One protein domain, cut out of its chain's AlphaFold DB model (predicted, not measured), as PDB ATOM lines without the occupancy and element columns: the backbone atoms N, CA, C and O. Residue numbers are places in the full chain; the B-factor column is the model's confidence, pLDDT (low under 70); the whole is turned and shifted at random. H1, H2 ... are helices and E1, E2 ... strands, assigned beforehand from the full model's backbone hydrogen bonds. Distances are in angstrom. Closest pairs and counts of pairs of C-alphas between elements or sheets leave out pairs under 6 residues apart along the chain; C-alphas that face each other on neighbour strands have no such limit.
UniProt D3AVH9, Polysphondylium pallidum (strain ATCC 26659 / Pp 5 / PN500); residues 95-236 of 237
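This is residues 95 to 236 of the 237 residues of a protein of Polysphondylium pallidum (strain ATCC 26659 / Pp 5 / PN500) (UniProt D3AVH9). A five-stranded sheet, strongly twisted and curled, wraps round one helix, H4, in two layers, a helix on one face of a sheet. The long helix H2 lies off this body, with its residues 114 to 119 sticking out, and the short H5 sits off the sheet at the far end of the printed part. The printed part has 142 residues with five named helices and five named strands, in the order H1 H2 H3 E1 E2 H4 E3 E4 E5 H5. The sheet runs E2 E1 E5 E3 E4 and is mixed, with E1 and E5 parallel and the other neighbours antiparallel. The class is mixed, helices and strands; the whole is compact, with a radius of gyration of the C-alphas of 15.5 A and spans of 51 by 39 by 28 A.

H1, residues 95 to 99, only grazes the sheet; its closest C-alpha pair with E5, residues 221 to 227, is Asp 97 and Ile 227, 7.1 A apart. H2, residues 103 to 119, and H3, residues 126 to 130, are apart, and neither is on the sheet. E1, residues 144 to 151, and E2, residues 158 to 163, form an antiparallel hairpin, with N 147 and O 160 3.0 A apart, within hydrogen-bond range. The sheet curls round H4, residues 168 to 178; the closest C-alphas of H4 and E3, residues 190 to 196, are those of Glu 176 and Phe 191, 6.7 A apart. E2, H4 and E3 form a split strand-helix-strand unit, two strands running the same way with E1 and E5 between them, and its crossover is right-handed. E3 and E4, residues 202 to 205, form a hairpin, with N 194 and O 204 2.9 A apart. E5 is parallel to E1, at 48 degrees, with N 222 and O 148 2.8 A apart, and antiparallel to E3, at 157 degrees, with N 225 and O 193 2.8 A apart. H5, residues 230 to 234, is not on the sheet. Every O i to N i+4 pair is within hydrogen-bond range in H3, H4 and H5, against 12 of 13 in H2 and 0 of 1 in H1, where 2 of 2 O i to N i+3 pairs are.

H1 begins at C-alpha 95, (25.696, -9.150, 44.345). H2 is 24.7 A long, E1 22.1 A, E2 15.8 A, H4 15.3 A, E3 19.0 A and E5 20.0 A. E1 begins at C-alpha 144, (-2.764, -14.092, 60.622), and H5 ends at C-alpha 234, (29.171, -25.788, 37.869).

The C-alphas of Ser 142 and His 236, the two farthest apart, are 51.1 A apart. The printed part has no cut. The links H3 to E1, H4 to E3 and E4 to E5 are long. The model's pLDDT is under 70 at residues 121 to 124, 209 to 212 and 234 to 236.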
ATOM      1  N   MET A  95      25.430 -10.260  45.257       87.94
ATOM      2  CA  MET A  95      25.696  -9.150  44.345       87.94
ATOM      3  C   MET A  95      25.750  -9.618  42.880       87.94
ATOM      4  O   MET A  95      25.125  -9.000  42.023       87.94
ATOM      5  N   VAL A  96      26.445 -10.709  42.570       85.94
ATOM      6  CA  VAL A  96      26.567 -11.225  41.196       85.94
ATOM      7  C   VAL A  96      25.244 -11.760  40.655       85.94
ATOM      8  O   VAL A  96      24.963 -11.601  39.465       85.94
ATOM      9  N   ASP A  97      24.378 -12.307  41.503       84.00
ATOM     10  CA  ASP A  97      23.071 -12.809  41.080       84.00
ATOM     11  C   ASP A  97      22.198 -11.707  40.459       84.00
ATOM     12  O   ASP A  97      21.456 -11.971  39.510       84.00
ATOM     13  N   ILE A  98      22.345 -10.440  40.875       81.12
ATOM     14  CA  ILE A  98      21.638  -9.322  40.223       81.12
ATOM     15  C   ILE A  98      22.119  -9.079  38.784       81.12
ATOM     16  O   ILE A  98      21.360  -8.599  37.934       81.12
ATOM     17  N   ALA A  99      23.380  -9.408  38.496       82.06
ATOM     18  CA  ALA A  99      23.987  -9.208  37.189       82.06
ATOM     19  C   ALA A  99      23.470 -10.213  36.151       82.06
ATOM     20  O   ALA A  99      23.559  -9.941  34.954       82.06
ATOM     21  N   ARG A 100      22.843 -11.317  36.586       80.62
ATOM     22  CA  ARG A 100      22.174 -12.288  35.699       80.62
ATOM     23  C   ARG A 100      21.025 -11.681  34.911       80.62
ATOM     24  O   ARG A 100      20.696 -12.142  33.823       80.62
ATOM     25  N   ILE A 101      20.396 -10.649  35.463       84.62
ATOM     26  CA  ILE A 101      19.282  -9.962  34.824       84.62
ATOM     27  C   ILE A 101      19.851  -8.778  34.072       84.62
ATOM     28  O   ILE A 101      20.410  -7.869  34.680       84.62
ATOM     29  N   GLY A 102      19.679  -8.758  32.752       87.81
ATOM     30  CA  GLY A 102      20.177  -7.669  31.916       87.81
ATOM     31  C   GLY A 102      19.704  -6.294  32.403       87.81
ATOM     32  O   GLY A 102      18.561  -6.131  32.838       87.81
ATOM     33  N   ALA A 103      20.570  -5.284  32.290       88.44
ATOM     34  CA  ALA A 103      20.303  -3.933  32.795       88.44
ATOM     35  C   ALA A 103      18.967  -3.351  32.299       88.44
ATOM     36  O   ALA A 103      18.240  -2.733  33.072       88.44
ATOM     37  N   ARG A 104      18.598  -3.625  31.038       90.69
ATOM     38  CA  ARG A 104      17.304  -3.229  30.460       90.69
ATOM     39  C   ARG A 104      16.116  -3.828  31.218       90.69
ATOM     40  O   ARG A 104      15.202  -3.094  31.569       90.69
ATOM     41  N   CYS A 105      16.150  -5.122  31.534       89.06
ATOM     42  CA  CYS A 105      15.081  -5.776  32.291       89.06
ATOM     43  C   CYS A 105      14.961  -5.209  33.709       89.06
ATOM     44  O   CYS A 105      13.849  -4.995  34.179       89.06
ATOM     45  N   ARG A 106      16.086  -4.896  34.369       89.12
ATOM     46  CA  ARG A 106      16.062  -4.262  35.699       89.12
ATOM     47  C   ARG A 106      15.374  -2.895  35.671       89.12
ATOM     48  O   ARG A 106      14.599  -2.588  36.572       89.12
ATOM     49  N   VAL A 107      15.600  -2.107  34.615       90.69
ATOM     50  CA  VAL A 107      14.871  -0.848  34.393       90.69
ATOM     51  C   VAL A 107      13.382  -1.114  34.166       90.69
ATOM     52  O   VAL A 107      12.561  -0.454  34.795       90.69
ATOM     53  N   CYS A 108      13.017  -2.103  33.342       89.56
ATOM     54  CA  CYS A 108      11.613  -2.469  33.129       89.56
ATOM     55  C   CYS A 108      10.909  -2.865  34.433       89.56
ATOM     56  O   CYS A 108       9.812  -2.378  34.691       89.56
ATOM     57  N   TYR A 109      11.542  -3.688  35.277       88.19
ATOM     58  CA  TYR A 109      10.992  -4.041  36.590       88.19
ATOM     59  C   TYR A 109      10.803  -2.807  37.464       88.19
ATOM     60  O   TYR A 109       9.737  -2.639  38.049       88.19
ATOM     61  N   ARG A 110      11.784  -1.896  37.490       88.44
ATOM     62  CA  ARG A 110      11.668  -0.672  38.284       88.44
ATOM     63  C   ARG A 110      10.544   0.244  37.796       88.44
ATOM     64  O   ARG A 110       9.804   0.765  38.624       88.44
ATOM     65  N   LEU A 111      10.404   0.428  36.484       89.75
ATOM     66  CA  LEU A 111       9.318   1.217  35.894       89.75
ATOM     67  C   LEU A 111       7.952   0.603  36.197       89.75
ATOM     68  O   LEU A 111       7.028   1.309  36.592       89.75
ATOM     69  N   ALA A 112       7.837  -0.714  36.047       86.94
ATOM     70  CA  ALA A 112       6.599  -1.419  36.317       86.94
ATOM     71  C   ALA A 112       6.238  -1.388  37.815       86.94
ATOM     72  O   ALA A 112       5.069  -1.227  38.149       86.94
ATOM     73  N   ASP A 113       7.222  -1.435  38.719       88.00
ATOM     74  CA  ASP A 113       7.007  -1.226  40.155       88.00
ATOM     75  C   ASP A 113       6.513   0.185  40.477       88.00
ATOM     76  O   ASP A 113       5.599   0.343  41.284       88.00
ATOM     77  N   MET A 114       7.097   1.208  39.847       86.94
ATOM     78  CA  MET A 114       6.636   2.588  40.009       86.94
ATOM     79  C   MET A 114       5.190   2.739  39.541       86.94
ATOM     80  O   MET A 114       4.380   3.297  40.266       86.94
ATOM     81  N   HIS A 115       4.846   2.170  38.384       86.25
ATOM     82  CA  HIS A 115       3.474   2.195  37.889       86.25
ATOM     83  C   HIS A 115       2.507   1.455  38.823       86.25
ATOM     84  O   HIS A 115       1.447   1.980  39.154       86.25
ATOM     85  N   ARG A 116       2.889   0.266  39.308       84.38
ATOM     86  CA  ARG A 116       2.100  -0.537  40.256       84.38
ATOM     87  C   ARG A 116       1.791   0.219  41.547       84.38
ATOM     88  O   ARG A 116       0.725   0.024  42.118       84.38
ATOM     89  N   LYS A 117       2.691   1.095  41.999       81.75
ATOM     90  CA  LYS A 117       2.446   1.951  43.167       81.75
ATOM     91  C   LYS A 117       1.269   2.908  42.953       81.75
ATOM     92  O   LYS A 117       0.547   3.189  43.904       81.75
ATOM     93  N   ASP A 118       1.069   3.372  41.722       83.62
ATOM     94  CA  ASP A 118       0.020   4.336  41.387       83.62
ATOM     95  C   ASP A 118      -1.331   3.659  41.121       83.62
ATOM     96  O   ASP A 118      -2.375   4.198  41.483       83.62
ATOM     97  N   VAL A 119      -1.326   2.479  40.487       83.69
ATOM     98  CA  VAL A 119      -2.558   1.798  40.034       83.69
ATOM     99  C   VAL A 119      -2.927   0.546  40.837       83.69
ATOM    100  O   VAL A 119      -3.968  -0.061  40.586       83.69
ATOM    101  N   GLY A 120      -2.096   0.148  41.801       74.81
ATOM    102  CA  GLY A 120      -2.241  -1.093  42.560       74.81
ATOM    103  C   GLY A 120      -1.724  -2.327  41.811       74.81
ATOM    104  O   GLY A 120      -1.178  -2.250  40.709       74.81
ATOM    105  N   MET A 121      -1.870  -3.503  42.427       68.88
ATOM    106  CA  MET A 121      -1.397  -4.770  41.863       68.88
ATOM    107  C   MET A 121      -2.171  -5.167  40.598       68.88
ATOM    108  O   MET A 121      -3.288  -5.679  40.664       68.88
ATOM    109  N   VAL A 122      -1.540  -4.987  39.437       64.62
ATOM    110  CA  VAL A 122      -2.083  -5.409  38.142       64.62
ATOM    111  C   VAL A 122      -1.643  -6.839  37.858       64.62
ATOM    112  O   VAL A 122      -0.523  -7.061  37.408       64.62
ATOM    113  N   PHE A 123      -2.501  -7.821  38.125       62.91
ATOM    114  CA  PHE A 123      -2.285  -9.188  37.643       62.91
ATOM    115  C   PHE A 123      -2.679  -9.303  36.166       62.91
ATOM    116  O   PHE A 123      -3.550  -8.571  35.697       62.91
ATOM    117  N   GLY A 124      -2.042 -10.228  35.442       62.94
ATOM    118  CA  GLY A 124      -2.501 -10.648  34.114       62.94
ATOM    119  C   GLY A 124      -3.866 -11.352  34.169       62.94
ATOM    120  O   GLY A 124      -4.642 -11.164  35.104       62.94
ATOM    121  N   ASP A 125      -4.163 -12.190  33.177       71.75
ATOM    122  CA  ASP A 125      -5.380 -13.015  33.192       71.75
ATOM    123  C   ASP A 125      -5.519 -13.883  34.472       71.75
ATOM    124  O   ASP A 125      -4.596 -14.021  35.287       71.75
ATOM    125  N   SER A 126      -6.706 -14.465  34.668       71.75
ATOM    126  CA  SER A 126      -7.030 -15.270  35.855       71.75
ATOM    127  C   SER A 126      -6.060 -16.431  36.088       71.75
ATOM    128  O   SER A 126      -5.719 -16.725  37.237       71.75
ATOM    129  N   ASP A 127      -5.575 -17.054  35.015       75.88
ATOM    130  CA  ASP A 127      -4.704 -18.228  35.079       75.88
ATOM    131  C   ASP A 127      -3.281 -17.837  35.491       75.88
ATOM    132  O   ASP A 127      -2.628 -18.532  36.275       75.88
ATOM    133  N   HIS A 128      -2.802 -16.681  35.028       77.50
ATOM    134  CA  HIS A 128      -1.554 -16.089  35.494       77.50
ATOM    135  C   HIS A 128      -1.640 -15.692  36.964       77.50
ATOM    136  O   HIS A 128      -0.700 -15.947  37.717       77.50
ATOM    137  N   ARG A 129      -2.769 -15.122  37.396       77.06
ATOM    138  CA  ARG A 129      -2.978 -14.727  38.794       77.06
ATOM    139  C   ARG A 129      -2.915 -15.920  39.748       77.06
ATOM    140  O   ARG A 129      -2.258 -15.828  40.785       77.06
ATOM    141  N   ALA A 130      -3.542 -17.044  39.395       84.00
ATOM    142  CA  ALA A 130      -3.587 -18.237  40.244       84.00
ATOM    143  C   ALA A 130      -2.188 -18.768  40.618       84.00
ATOM    144  O   ALA A 130      -1.992 -19.281  41.718       84.00
ATOM    145  N   LYS A 131      -1.182 -18.575  39.753       87.31
ATOM    146  CA  LYS A 131       0.205 -19.022  39.989       87.31
ATOM    147  C   LYS A 131       0.883 -18.332  41.173       87.31
ATOM    148  O   LYS A 131       1.793 -18.922  41.759       87.31
ATOM    149  N   TYR A 132       0.458 -17.118  41.521       90.19
ATOM    150  CA  TYR A 132       1.078 -16.285  42.554       90.19
ATOM    151  C   TYR A 132       0.292 -16.259  43.867       90.19
ATOM    152  O   TYR A 132       0.750 -15.699  44.861       90.19
ATOM    153  N   ILE A 133      -0.872 -16.903  43.915       91.94
ATOM    154  CA  ILE A 133      -1.639 -17.019  45.149       91.94
ATOM    155  C   ILE A 133      -1.118 -18.224  45.938       91.94
ATOM    156  O   ILE A 133      -1.066 -19.346  45.432       91.94
ATOM    157  N   ARG A 134      -0.682 -17.982  47.177       94.12
ATOM    158  CA  ARG A 134      -0.286 -19.020  48.146       94.12
ATOM    159  C   ARG A 134      -1.190 -19.040  49.377       94.12
ATOM    160  O   ARG A 134      -1.027 -19.896  50.236       94.12
ATOM    161  N   VAL A 135      -2.144 -18.113  49.448       93.31
ATOM    162  CA  VAL A 135      -3.165 -18.057  50.494       93.31
ATOM    163  C   VAL A 135      -4.201 -19.163  50.237       93.31
ATOM    164  O   VAL A 135      -4.770 -19.193  49.145       93.31
ATOM    165  N   PRO A 136      -4.450 -20.073  51.198       92.88
ATOM    166  CA  PRO A 136      -5.505 -21.077  51.098       92.88
ATOM    167  C   PRO A 136      -6.903 -20.458  50.984       92.88
ATOM    168  O   PRO A 136      -7.161 -19.386  51.529       92.88
ATOM    169  N   ASN A 137      -7.834 -21.164  50.341       92.69
ATOM    170  CA  ASN A 137      -9.220 -20.700  50.191       92.69
ATOM    171  C   ASN A 137      -9.968 -20.563  51.533       92.69
ATOM    172  O   ASN A 137     -10.928 -19.807  51.617       92.69
ATOM    173  N   ASP A 138      -9.548 -21.296  52.565       93.50
ATOM    174  CA  ASP A 138     -10.095 -21.275  53.929       93.50
ATOM    175  C   ASP A 138      -9.289 -20.369  54.886       93.50
ATOM    176  O   ASP A 138      -9.411 -20.461  56.118       93.50
ATOM    177  N   TRP A 139      -8.413 -19.522  54.334       94.62
ATOM    178  CA  TRP A 139      -7.669 -18.546  55.116       94.62
ATOM    179  C   TRP A 139      -8.617 -17.533  55.751       94.62
ATOM    180  O   TRP A 139      -9.478 -16.958  55.089       94.62
ATOM    181  N   ASP A 140      -8.426 -17.305  57.045       93.75
ATOM    182  CA  ASP A 140      -9.257 -16.411  57.838       93.75
ATOM    183  C   ASP A 140      -8.374 -15.311  58.455       93.75
ATOM    184  O   ASP A 140      -7.327 -15.644  59.021       93.75
ATOM    185  N   PRO A 141      -8.760 -14.023  58.384       94.31
ATOM    186  CA  PRO A 141      -7.963 -12.917  58.929       94.31
ATOM    187  C   PRO A 141      -7.673 -12.990  60.440       94.31
ATOM    188  O   PRO A 141      -6.753 -12.330  60.921       94.31
ATOM    189  N   SER A 142      -8.417 -13.792  61.212       96.06
ATOM    190  CA  SER A 142      -8.108 -14.048  62.627       96.06
ATOM    191  C   SER A 142      -6.902 -14.974  62.823       96.06
ATOM    192  O   SER A 142      -6.316 -14.983  63.903       96.06
ATOM    193  N   LYS A 143      -6.498 -15.729  61.790       95.62
ATOM    194  CA  LYS A 143      -5.356 -16.660  61.839       95.62
ATOM    195  C   LYS A 143      -4.012 -15.956  61.620       95.62
ATOM    196  O   LYS A 143      -2.982 -16.484  62.041       95.62
ATOM    197  N   GLY A 144      -3.997 -14.797  60.961       96.31
ATOM    198  CA  GLY A 144      -2.764 -14.092  60.622       96.31
ATOM    199  C   GLY A 144      -2.952 -12.963  59.616       96.31
ATOM    200  O   GLY A 144      -4.068 -12.539  59.323       96.31
ATOM    201  N   ILE A 145      -1.834 -12.520  59.048       97.12
ATOM    202  CA  ILE A 145      -1.774 -11.497  57.998       97.12
ATOM    203  C   ILE A 145      -1.431 -12.121  56.646       97.12
ATOM    204  O   ILE A 145      -1.009 -13.274  56.562       97.12
ATOM    205  N   VAL A 146      -1.579 -11.353  55.572       97.12
ATOM    206  CA  VAL A 146      -1.063 -11.706  54.245       97.12
ATOM    207  C   VAL A 146      -0.013 -10.683  53.842       97.12
ATOM    208  O   VAL A 146      -0.275  -9.485  53.895       97.12
ATOM    209  N   VAL A 147       1.156 -11.158  53.421       96.88
ATOM    210  CA  VAL A 147       2.238 -10.330  52.870       96.88
ATOM    211  C   VAL A 147       2.453 -10.663  51.395       96.88
ATOM    212  O   VAL A 147       2.052 -11.728  50.917       96.88
ATOM    213  N   TYR A 148       3.105  -9.766  50.668       95.44
ATOM    214  CA  TYR A 148       3.463  -9.950  49.269       95.44
ATOM    215  C   TYR A 148       4.965 -10.149  49.157       95.44
ATOM    216  O   TYR A 148       5.732  -9.222  49.387       95.44
ATOM    217  N   ILE A 149       5.400 -11.349  48.779       96.50
ATOM    218  CA  ILE A 149       6.825 -11.693  48.714       96.50
ATOM    219  C   ILE A 149       7.228 -11.948  47.270       96.50
ATOM    220  O   ILE A 149       6.555 -12.694  46.562       96.50
ATOM    221  N   ARG A 150       8.349 -11.386  46.824       93.25
ATOM    222  CA  ARG A 150       8.951 -11.730  45.532       93.25
ATOM    223  C   ARG A 150      10.427 -12.047  45.660       93.25
ATOM    224  O   ARG A 150      11.119 -11.483  46.500       93.25
ATOM    225  N   HIS A 151      10.919 -12.897  44.771       93.50
ATOM    226  CA  HIS A 151      12.351 -13.083  44.599       93.50
ATOM    227  C   HIS A 151      12.971 -11.870  43.888       93.50
ATOM    228  O   HIS A 151      12.397 -11.335  42.938       93.50
ATOM    229  N   ARG A 152      14.166 -11.442  44.305       91.62
ATOM    230  CA  ARG A 152      14.853 -10.304  43.696       91.62
ATOM    231  C   ARG A 152      15.041 -10.515  42.201       91.62
ATOM    232  O   ARG A 152      15.547 -11.538  41.741       91.62
ATOM    233  N   GLY A 153      14.646  -9.504  41.436       86.75
ATOM    234  CA  GLY A 153      14.780  -9.547  39.991       86.75
ATOM    235  C   GLY A 153      13.712 -10.376  39.273       86.75
ATOM    236  O   GLY A 153      13.841 -10.649  38.082       86.75
ATOM    237  N   THR A 154      12.637 -10.743  39.968       87.56
ATOM    238  CA  THR A 154      11.363 -11.078  39.336       87.56
ATOM    239  C   THR A 154      10.392  -9.909  39.489       87.56
ATOM    240  O   THR A 154      10.594  -9.007  40.301       87.56
ATOM    241  N   PHE A 155       9.340  -9.900  38.671       85.12
ATOM    242  CA  PHE A 155       8.323  -8.850  38.724       85.12
ATOM    243  C   PHE A 155       7.185  -9.177  39.697       85.12
ATOM    244  O   PHE A 155       6.718  -8.320  40.444       85.12
ATOM    245  N   TRP A 156       6.732 -10.428  39.671       86.88
ATOM    246  CA  TRP A 156       5.495 -10.848  40.314       86.88
ATOM    247  C   TRP A 156       5.682 -11.171  41.795       86.88
ATOM    248  O   TRP A 156       6.633 -11.855  42.175       86.88
ATOM    249  N   PHE A 157       4.727 -10.718  42.607       91.50
ATOM    250  CA  PHE A 157       4.653 -11.018  44.032       91.50
ATOM    251  C   PHE A 157       3.730 -12.197  44.298       91.50
ATOM    252  O   PHE A 157       2.621 -12.260  43.769       91.50
ATOM    253  N   TYR A 158       4.171 -13.081  45.183       94.38
ATOM    254  CA  TYR A 158       3.364 -14.137  45.759       94.38
ATOM    255  C   TYR A 158       2.611 -13.599  46.975       94.38
ATOM    256  O   TYR A 158       3.226 -13.011  47.862       94.38
ATOM    257  N   SER A 159       1.296 -13.809  47.046       94.75
ATOM    258  CA  SER A 159       0.529 -13.508  48.259       94.75
ATOM    259  C   SER A 159       0.700 -14.660  49.245       94.75
ATOM    260  O   SER A 159       0.223 -15.765  48.969       94.75
ATOM    261  N   VAL A 160       1.372 -14.417  50.366       97.25
ATOM    262  CA  VAL A 160       1.763 -15.445  51.333       97.25
ATOM    263  C   VAL A 160       1.066 -15.197  52.670       97.25
ATOM    264  O   VAL A 160       1.204 -14.106  53.227       97.25
ATOM    265  N   PRO A 161       0.318 -16.179  53.200       97.38
ATOM    266  CA  PRO A 161      -0.287 -16.068  54.519       97.38
ATOM    267  C   PRO A 161       0.771 -16.279  55.607       97.38
ATOM    268  O   PRO A 161       1.522 -17.254  55.575       97.38
ATOM    269  N   ILE A 162       0.803 -15.386  56.592       97.12
ATOM    270  CA  ILE A 162       1.710 -15.438  57.737       97.12
ATOM    271  C   ILE A 162       0.869 -15.551  59.012       97.12
ATOM    272  O   ILE A 162       0.203 -14.580  59.384       97.12
ATOM    273  N   PRO A 163       0.865 -16.716  59.685       96.19
ATOM    274  CA  PRO A 163       0.149 -16.896  60.945       96.19
ATOM    275  C   PRO A 163       0.598 -15.909  62.032       96.19
ATOM    276  O   PRO A 163       1.779 -15.553  62.111       96.19
ATOM    277  N   TYR A 164      -0.314 -15.496  62.913       94.88
ATOM    278  CA  TYR A 164       0.071 -14.715  64.092       94.88
ATOM    279  C   TYR A 164       1.022 -15.513  64.993       94.88
ATOM    280  O   TYR A 164       0.873 -16.722  65.157       94.88
ATOM    281  N   GLY A 165       2.008 -14.827  65.577       91.69
ATOM    282  CA  GLY A 165       3.047 -15.452  66.402       91.69
ATOM    283  C   GLY A 165       4.205 -16.080  65.618       91.69
ATOM    284  O   GLY A 165       5.108 -16.625  66.248       91.69
ATOM    285  N   THR A 166       4.211 -15.976  64.282       92.38
ATOM    286  CA  THR A 166       5.332 -16.444  63.448       92.38
ATOM    287  C   THR A 166       6.628 -15.743  63.855       92.38
ATOM    288  O   THR A 166       6.724 -14.518  63.791       92.38
ATOM    289  N   ASN A 167       7.642 -16.516  64.241       91.38
ATOM    290  CA  ASN A 167       8.974 -15.983  64.550       91.38
ATOM    291  C   ASN A 167       9.886 -15.918  63.305       91.38
ATOM    292  O   ASN A 167       9.554 -16.433  62.239       91.38
ATOM    293  N   ALA A 168      11.076 -15.322  63.446       91.44
ATOM    294  CA  ALA A 168      12.058 -15.180  62.365       91.44
ATOM    295  C   ALA A 168      12.386 -16.493  61.623       91.44
ATOM    296  O   ALA A 168      12.391 -16.527  60.393       91.44
ATOM    297  N   LYS A 169      12.627 -17.589  62.358       89.94
ATOM    298  CA  LYS A 169      12.969 -18.899  61.776       89.94
ATOM    299  C   LYS A 169      11.792 -19.510  61.024       89.94
ATOM    300  O   LYS A 169      11.961 -20.081  59.949       89.94
ATOM    301  N   GLU A 170      10.593 -19.395  61.584       92.25
ATOM    302  CA  GLU A 170       9.371 -19.856  60.925       92.25
ATOM    303  C   GLU A 170       9.091 -19.055  59.656       92.25
ATOM    304  O   GLU A 170       8.750 -19.650  58.634       92.25
ATOM    305  N   PHE A 171       9.300 -17.737  59.688       94.06
ATOM    306  CA  PHE A 171       9.140 -16.883  58.517       94.06
ATOM    307  C   PHE A 171      10.148 -17.218  57.414       94.06
ATOM    308  O   PHE A 171       9.750 -17.370  56.259       94.06
ATOM    309  N   GLN A 172      11.421 -17.440  57.759       93.88
ATOM    310  CA  GLN A 172      12.420 -17.929  56.805       93.88
ATOM    311  C   GLN A 172      11.984 -19.258  56.169       93.88
ATOM    312  O   GLN A 172      11.992 -19.387  54.946       93.88
ATOM    313  N   ARG A 173      11.511 -20.221  56.971       93.06
ATOM    314  CA  ARG A 173      11.015 -21.506  56.456       93.06
ATOM    315  C   ARG A 173       9.815 -21.331  55.520       93.06
ATOM    316  O   ARG A 173       9.702 -22.044  54.522       93.06
ATOM    317  N   ILE A 174       8.905 -20.402  55.822       95.25
ATOM    318  CA  ILE A 174       7.786 -20.056  54.931       95.25
ATOM    319  C   ILE A 174       8.328 -19.526  53.597       95.25
ATOM    320  O   ILE A 174       7.901 -20.009  52.550       95.25
ATOM    321  N   ILE A 175       9.292 -18.601  53.618       95.50
ATOM    322  CA  ILE A 175       9.933 -18.061  52.410       95.50
ATOM    323  C   ILE A 175      10.551 -19.188  51.570       95.50
ATOM    324  O   ILE A 175      10.188 -19.343  50.405       95.50
ATOM    325  N   GLU A 176      11.418 -20.008  52.166       93.75
ATOM    326  CA  GLU A 176      12.155 -21.092  51.493       93.75
ATOM    327  C   GLU A 176      11.244 -22.162  50.872       93.75
ATOM    328  O   GLU A 176      11.594 -22.789  49.873       93.75
ATOM    329  N   THR A 177      10.068 -22.392  51.458       93.00
ATOM    330  CA  THR A 177       9.108 -23.398  50.969       93.00
ATOM    331  C   THR A 177       8.110 -22.847  49.957       93.00
ATOM    332  O   THR A 177       7.560 -23.613  49.166       93.00
ATOM    333  N   THR A 178       7.866 -21.536  49.974       93.25
ATOM    334  CA  THR A 178       6.761 -20.910  49.233       93.25
ATOM    335  C   THR A 178       7.230 -20.149  47.996       93.25
ATOM    336  O   THR A 178       6.498 -20.086  46.998       93.25
ATOM    337  N   ILE A 179       8.423 -19.554  48.064       95.25
ATOM    338  CA  ILE A 179       8.948 -18.648  47.044       95.25
ATOM    339  C   ILE A 179      10.006 -19.372  46.212       95.25
ATOM    340  O   ILE A 179      11.046 -19.747  46.749       95.25
ATOM    341  N   PRO A 180       9.779 -19.558  44.901       93.31
ATOM    342  CA  PRO A 180      10.773 -20.176  44.041       93.31
ATOM    343  C   PRO A 180      11.942 -19.220  43.782       93.31
ATOM    344  O   PRO A 180      11.762 -18.002  43.688       93.31
ATOM    345  N   CYS A 181      13.128 -19.789  43.580       91.12
ATOM    346  CA  CYS A 181      14.276 -19.114  42.983       91.12
ATOM    347  C   CYS A 181      14.385 -19.525  41.501       91.12
ATOM    348  O   CYS A 181      14.968 -20.568  41.208       91.12
ATOM    349  N   PRO A 182      13.884 -18.736  40.529       87.94
ATOM    350  CA  PRO A 182      13.734 -19.204  39.140       87.94
ATOM    351  C   PRO A 182      15.045 -19.525  38.414       87.94
ATOM    352  O   PRO A 182      15.039 -20.187  37.383       87.94
ATOM    353  N   HIS A 183      16.159 -18.998  38.914       83.81
ATOM    354  CA  HIS A 183      17.483 -19.172  38.326       83.81
ATOM    355  C   HIS A 183      18.346 -20.182  39.096       83.81
ATOM    356  O   HIS A 183      19.454 -20.476  38.655       83.81
ATOM    357  N   CYS A 184      17.842 -20.708  40.217       87.00
ATOM    358  CA  CYS A 184      18.510 -21.736  41.000       87.00
ATOM    359  C   CYS A 184      18.124 -23.143  40.498       87.00
ATOM    360  O   CYS A 184      17.011 -23.342  39.992       87.00
ATOM    361  N   PRO A 185      18.989 -24.155  40.684       84.75
ATOM    362  CA  PRO A 185      18.667 -25.547  40.388       84.75
ATOM    363  C   PRO A 185      17.382 -26.006  41.090       84.75
ATOM    364  O   PRO A 185      17.211 -25.813  42.293       84.75
ATOM    365  N   ASN A 186      16.475 -26.645  40.345       87.75
ATOM    366  CA  ASN A 186      15.176 -27.123  40.846       87.75
ATOM    367  C   ASN A 186      14.306 -26.033  41.504       87.75
ATOM    368  O   ASN A 186      13.500 -26.341  42.379       87.75
ATOM    369  N   GLU A 187      14.500 -24.772  41.112       87.81
ATOM    370  CA  GLU A 187      13.823 -23.600  41.675       87.81
ATOM    371  C   GLU A 187      14.076 -23.370  43.176       87.81
ATOM    372  O   GLU A 187      13.321 -22.657  43.841       87.81
ATOM    373  N   LYS A 188      15.152 -23.952  43.721       88.19
ATOM    374  CA  LYS A 188      15.509 -23.865  45.140       88.19
ATOM    375  C   LYS A 188      16.906 -23.284  45.301       88.19
ATOM    376  O   LYS A 188      17.878 -23.879  44.849       88.19
ATOM    377  N   GLY A 189      16.984 -22.129  45.951       86.69
ATOM    378  CA  GLY A 189      18.243 -21.513  46.361       86.69
ATOM    379  C   GLY A 189      18.395 -21.504  47.874       86.69
ATOM    380  O   GLY A 189      17.461 -21.831  48.607       86.69
ATOM    381  N   GLU A 190      19.577 -21.117  48.336       90.25
ATOM    382  CA  GLU A 190      19.832 -20.877  49.751       90.25
ATOM    383  C   GLU A 190      19.335 -19.477  50.122       90.25
ATOM    384  O   GLU A 190      19.609 -18.510  49.407       90.25
ATOM    385  N   PHE A 191      18.555 -19.357  51.199       92.75
ATOM    386  CA  PHE A 191      18.083 -18.056  51.668       92.75
ATOM    387  C   PHE A 191      19.267 -17.194  52.114       92.75
ATOM    388  O   PHE A 191      20.121 -17.657  52.864       92.75
ATOM    389  N   TYR A 192      19.288 -15.937  51.678       93.94
ATOM    390  CA  TYR A 192      20.327 -14.984  52.054       93.94
ATOM    391  C   TYR A 192      19.749 -13.829  52.876       93.94
ATOM    392  O   TYR A 192      20.128 -13.623  54.028       93.94
ATOM    393  N   GLU A 193      18.782 -13.094  52.329       93.88
ATOM    394  CA  GLU A 193      18.163 -11.980  53.050       93.88
ATOM    395  C   GLU A 193      16.733 -11.697  52.583       93.88
ATOM    396  O   GLU A 193      16.315 -12.084  51.490       93.88
ATOM    397  N   ALA A 194      15.992 -10.981  53.425       95.19
ATOM    398  CA  ALA A 194      14.695 -10.403  53.116       95.19
ATOM    399  C   ALA A 194      14.650  -8.962  53.625       95.19
ATOM    400  O   ALA A 194      15.065  -8.679  54.752       95.19
ATOM    401  N   TYR A 195      14.091  -8.058  52.829       95.19
ATOM    402  CA  TYR A 195      13.897  -6.665  53.220       95.19
ATOM    403  C   TYR A 195      12.547  -6.141  52.743       95.19
ATOM    404  O   TYR A 195      11.971  -6.626  51.764       95.19
ATOM    405  N   GLU A 196      12.053  -5.120  53.441       95.12
ATOM    406  CA  GLU A 196      10.863  -4.394  53.020       95.12
ATOM    407  C   GLU A 196      11.179  -3.655  51.714       95.12
ATOM    408  O   GLU A 196      12.219  -3.002  51.565       95.12
ATOM    409  N   TYR A 197      10.303  -3.823  50.730       92.88
ATOM    410  CA  TYR A 197      10.611  -3.537  49.340       92.88
ATOM    411  C   TYR A 197      10.900  -2.051  49.064       92.88
ATOM    412  O   TYR A 197      11.783  -1.723  48.260       92.88
ATOM    413  N   TRP A 198      10.186  -1.137  49.725       90.12
ATOM    414  CA  TRP A 198      10.249   0.295  49.425       90.12
ATOM    415  C   TRP A 198      11.305   1.043  50.230       90.12
ATOM    416  O   TRP A 198      12.053   1.847  49.672       90.12
ATOM    417  N   THR A 199      11.365   0.779  51.528       92.81
ATOM    418  CA  THR A 199      12.282   1.384  52.497       92.81
ATOM    419  C   THR A 199      13.654   0.723  52.481       92.81
ATOM    420  O   THR A 199      14.616   1.336  52.933       92.81
ATOM    421  N   ARG A 200      13.757  -0.510  51.955       92.44
ATOM    422  CA  ARG A 200      14.963  -1.354  52.019       92.44
ATOM    423  C   ARG A 200      15.396  -1.675  53.451       92.44
ATOM    424  O   ARG A 200      16.545  -2.040  53.682       92.44
ATOM    425  N   SER A 201      14.470  -1.567  54.404       92.12
ATOM    426  CA  SER A 201      14.706  -1.959  55.792       92.12
ATOM    427  C   SER A 201      14.851  -3.477  55.866       92.12
ATOM    428  O   SER A 201      13.983  -4.207  55.385       92.12
ATOM    429  N   GLN A 202      15.951  -3.957  56.445       91.75
ATOM    430  CA  GLN A 202      16.216  -5.388  56.572       91.75
ATOM    431  C   GLN A 202      15.215  -6.041  57.535       91.75
ATOM    432  O   GLN A 202      15.024  -5.563  58.650       91.75
ATOM    433  N   ILE A 203      14.584  -7.130  57.091       92.75
ATOM    434  CA  ILE A 203      13.632  -7.927  57.882       92.75
ATOM    435  C   ILE A 203      14.333  -9.171  58.425       92.75
ATOM    436  O   ILE A 203      14.227  -9.484  59.607       92.75
ATOM    437  N   LEU A 204      15.053  -9.879  57.553       92.50
ATOM    438  CA  LEU A 204      15.829 -11.069  57.887       92.50
ATOM    439  C   LEU A 204      17.150 -11.064  57.126       92.50
ATOM    440  O   LEU A 204      17.223 -10.606  55.987       92.50
ATOM    441  N   HIS A 205      18.172 -11.645  57.740       90.44
ATOM    442  CA  HIS A 205      19.462 -11.885  57.115       90.44
ATOM    443  C   HIS A 205      20.055 -13.174  57.678       90.44
ATOM    444  O   HIS A 205      19.979 -13.416  58.881       90.44
ATOM    445  N   GLU A 206      20.671 -13.982  56.821       84.50
ATOM    446  CA  GLU A 206      21.195 -15.306  57.172       84.50
ATOM    447  C   GLU A 206      22.196 -15.314  58.342       84.50
ATOM    448  O   GLU A 206      22.263 -16.275  59.100       84.50
ATOM    449  N   LYS A 207      22.973 -14.235  58.502       79.56
ATOM    450  CA  LYS A 207      24.000 -14.086  59.552       79.56
ATOM    451  C   LYS A 207      23.440 -13.685  60.923       79.56
ATOM    452  O   LYS A 207      24.228 -13.518  61.850       79.56
ATOM    453  N   ILE A 208      22.132 -13.459  61.059       70.56
ATOM    454  CA  ILE A 208      21.548 -13.007  62.327       70.56
ATOM    455  C   ILE A 208      20.976 -14.201  63.103       70.56
ATOM    456  O   ILE A 208      19.951 -14.770  62.726       70.56
ATOM    457  N   ASP A 209      21.630 -14.564  64.210       54.94
ATOM    458  CA  ASP A 209      21.158 -15.589  65.147       54.94
ATOM    459  C   ASP A 209      19.893 -15.126  65.914       54.94
ATOM    460  O   ASP A 209      19.748 -13.964  66.286       54.94
ATOM    461  N   SER A 210      18.951 -16.050  66.136       50.34
ATOM    462  CA  SER A 210      17.603 -15.839  66.720       50.34
ATOM    463  C   SER A 210      17.532 -15.088  68.069       50.34
ATOM    464  O   SER A 210      18.478 -15.184  68.843       50.34
ATOM    465  N   PRO A 211      16.366 -14.525  68.475       53.47
ATOM    466  CA  PRO A 211      15.118 -14.304  67.748       53.47
ATOM    467  C   PRO A 211      14.938 -12.799  67.499       53.47
ATOM    468  O   PRO A 211      14.582 -12.060  68.417       53.47
ATOM    469  N   LEU A 212      15.150 -12.319  66.270       63.34
ATOM    470  CA  LEU A 212      14.583 -11.014  65.940       63.34
ATOM    471  C   LEU A 212      13.064 -11.144  66.050       63.34
ATOM    472  O   LEU A 212      12.468 -12.010  65.400       63.34
ATOM    473  N   GLU A 213      12.441 -10.294  66.861       70.81
ATOM    474  CA  GLU A 213      11.030 -10.002  66.662       70.81
ATOM    475  C   GLU A 213      10.899  -9.437  65.249       70.81
ATOM    476  O   GLU A 213      11.371  -8.342  64.941       70.81
ATOM    477  N   ILE A 214      10.317 -10.233  64.357       85.62
ATOM    478  CA  ILE A 214       9.973  -9.758  63.027       85.62
ATOM    479  C   ILE A 214       8.704  -8.929  63.160       85.62
ATOM    480  O   ILE A 214       7.697  -9.377  63.704       85.62
ATOM    481  N   THR A 215       8.754  -7.701  62.664       89.19
ATOM    482  CA  THR A 215       7.561  -6.865  62.557       89.19
ATOM    483  C   THR A 215       7.094  -6.917  61.116       89.19
ATOM    484  O   THR A 215       7.723  -6.347  60.229       89.19
ATOM    485  N   LEU A 216       5.998  -7.633  60.886       94.06
ATOM    486  CA  LEU A 216       5.336  -7.727  59.592       94.06
ATOM    487  C   LEU A 216       3.959  -7.076  59.696       94.06
ATOM    488  O   LEU A 216       3.283  -7.195  60.718       94.06
ATOM    489  N   THR A 217       3.528  -6.405  58.633       95.25
ATOM    490  CA  THR A 217       2.207  -5.772  58.560       95.25
ATOM    491  C   THR A 217       1.396  -6.365  57.418       95.25
ATOM    492  O   THR A 217       1.951  -6.888  56.451       95.25
ATOM    493  N   GLN A 218       0.071  -6.274  57.524       95.88
ATOM    494  CA  GLN A 218      -0.837  -6.640  56.441       95.88
ATOM    495  C   GLN A 218      -0.420  -5.937  55.140       95.88
ATOM    496  O   GLN A 218      -0.093  -4.751  55.159       95.88
ATOM    497  N   GLU A 219      -0.402  -6.690  54.039       93.56
ATOM    498  CA  GLU A 219      -0.030  -6.238  52.690       93.56
ATOM    499  C   GLU A 219       1.411  -5.721  52.549       93.56
ATOM    500  O   GLU A 219       1.753  -5.127  51.528       93.56
ATOM    501  N   MET A 220       2.289  -5.984  53.525       94.94
ATOM    502  CA  MET A 220       3.706  -5.632  53.419       94.94
ATOM    503  C   MET A 220       4.336  -6.282  52.184       94.94
ATOM    504  O   MET A 220       4.178  -7.481  51.946       94.94
ATOM    505  N   GLU A 221       5.086  -5.489  51.424       94.56
ATOM    506  CA  GLU A 221       5.816  -5.955  50.254       94.56
ATOM    507  C   GLU A 221       7.265  -6.260  50.617       94.56
ATOM    508  O   GLU A 221       7.984  -5.431  51.172       94.56
ATOM    509  N   ILE A 222       7.697  -7.470  50.291       96.44
ATOM    510  CA  ILE A 222       8.969  -8.032  50.720       96.44
ATOM    511  C   ILE A 222       9.694  -8.549  49.486       96.44
ATOM    512  O   ILE A 222       9.133  -9.280  48.667       96.44
ATOM    513  N   GLU A 223      10.960  -8.182  49.355       95.50
ATOM    514  CA  GLU A 223      11.844  -8.764  48.355       95.50
ATOM    515  C   GLU A 223      12.861  -9.655  49.067       95.50
ATOM    516  O   GLU A 223      13.487  -9.256  50.049       95.50
ATOM    517  N   VAL A 224      12.958 -10.896  48.592       96.00
ATOM    518  CA  VAL A 224      13.849 -11.922  49.132       96.00
ATOM    519  C   VAL A 224      14.961 -12.212  48.148       96.00
ATOM    520  O   VAL A 224      14.764 -12.206  46.929       96.00
ATOM    521  N   VAL A 225      16.133 -12.506  48.685       94.44
ATOM    522  CA  VAL A 225      17.297 -12.917  47.920       94.44
ATOM    523  C   VAL A 225      17.587 -14.366  48.259       94.44
ATOM    524  O   VAL A 225      17.843 -14.702  49.415       94.44
ATOM    525  N   PHE A 226      17.557 -15.207  47.231       93.19
ATOM    526  CA  PHE A 226      18.186 -16.517  47.280       93.19
ATOM    527  C   PHE A 226      19.519 -16.445  46.544       93.19
ATOM    528  O   PHE A 226      19.648 -15.692  45.578       93.19
ATOM    529  N   ILE A 227      20.477 -17.242  47.000       90.00
ATOM    530  CA  ILE A 227      21.765 -17.429  46.341       90.00
ATOM    531  C   ILE A 227      21.906 -18.868  45.852       90.00
ATOM    532  O   ILE A 227      21.396 -19.810  46.466       90.00
ATOM    533  N   ASP A 228      22.633 -19.041  44.753       86.25
ATOM    534  CA  ASP A 228      23.053 -20.350  44.256       86.25
ATOM    535  C   ASP A 228      24.579 -20.461  44.272       86.25
ATOM    536  O   ASP A 228      25.267 -20.077  43.325       86.25
ATOM    537  N   MET A 229      25.124 -21.032  45.347       78.62
ATOM    538  CA  MET A 229      26.563 -21.283  45.454       78.62
ATOM    539  C   MET A 229      27.060 -22.328  44.441       78.62
ATOM    540  O   MET A 229      28.229 -22.294  44.051       78.62
ATOM    541  N   ASN A 230      26.194 -23.229  43.957       75.62
ATOM    542  CA  ASN A 230      26.594 -24.230  42.965       75.62
ATOM    543  C   ASN A 230      26.874 -23.600  41.604       75.62
ATOM    544  O   ASN A 230      27.690 -24.136  40.850       75.62
ATOM    545  N   PHE A 231      26.252 -22.463  41.286       73.81
ATOM    546  CA  PHE A 231      26.528 -21.717  40.062       73.81
ATOM    547  C   PHE A 231      28.022 -21.460  39.856       73.81
ATOM    548  O   PHE A 231      28.510 -21.568  38.730       73.81
ATOM    549  N   TYR A 232      28.740 -21.141  40.938       71.62
ATOM    550  CA  TYR A 232      30.171 -20.869  40.885       71.62
ATOM    551  C   TYR A 232      30.958 -22.106  40.437       71.62
ATOM    552  O   TYR A 232      31.792 -22.027  39.545       71.62
ATOM    553  N   PHE A 233      30.654 -23.275  40.996       70.94
ATOM    554  CA  PHE A 233      31.409 -24.500  40.716       70.94
ATOM    555  C   PHE A 233      30.991 -25.204  39.422       70.94
ATOM    556  O   PHE A 233      31.780 -25.941  38.832       70.94
ATOM    557  N   THR A 234      29.751 -25.013  38.977       63.97
ATOM    558  CA  THR A 234      29.171 -25.788  37.869       63.97
ATOM    559  C   THR A 234      29.364 -25.153  36.493       63.97
ATOM    560  O   THR A 234      29.380 -25.884  35.506       63.97
ATOM    561  N   ASN A 235      29.598 -23.838  36.412       55.84
ATOM    562  CA  ASN A 235      29.819 -23.126  35.141       55.84
ATOM    563  C   ASN A 235      31.281 -23.074  34.671       55.84
ATOM    564  O   ASN A 235      31.611 -22.324  33.756       55.84
ATOM    565  N   HIS A 236      32.161 -23.880  35.266       47.56
ATOM    566  CA  HIS A 236      33.555 -24.031  34.841       47.56
ATOM    567  C   HIS A 236      33.787 -25.244  33.915       47.56
ATOM    568  O   HIS A 236      34.894 -25.783  33.883       47.56
TER     569      HIS A 236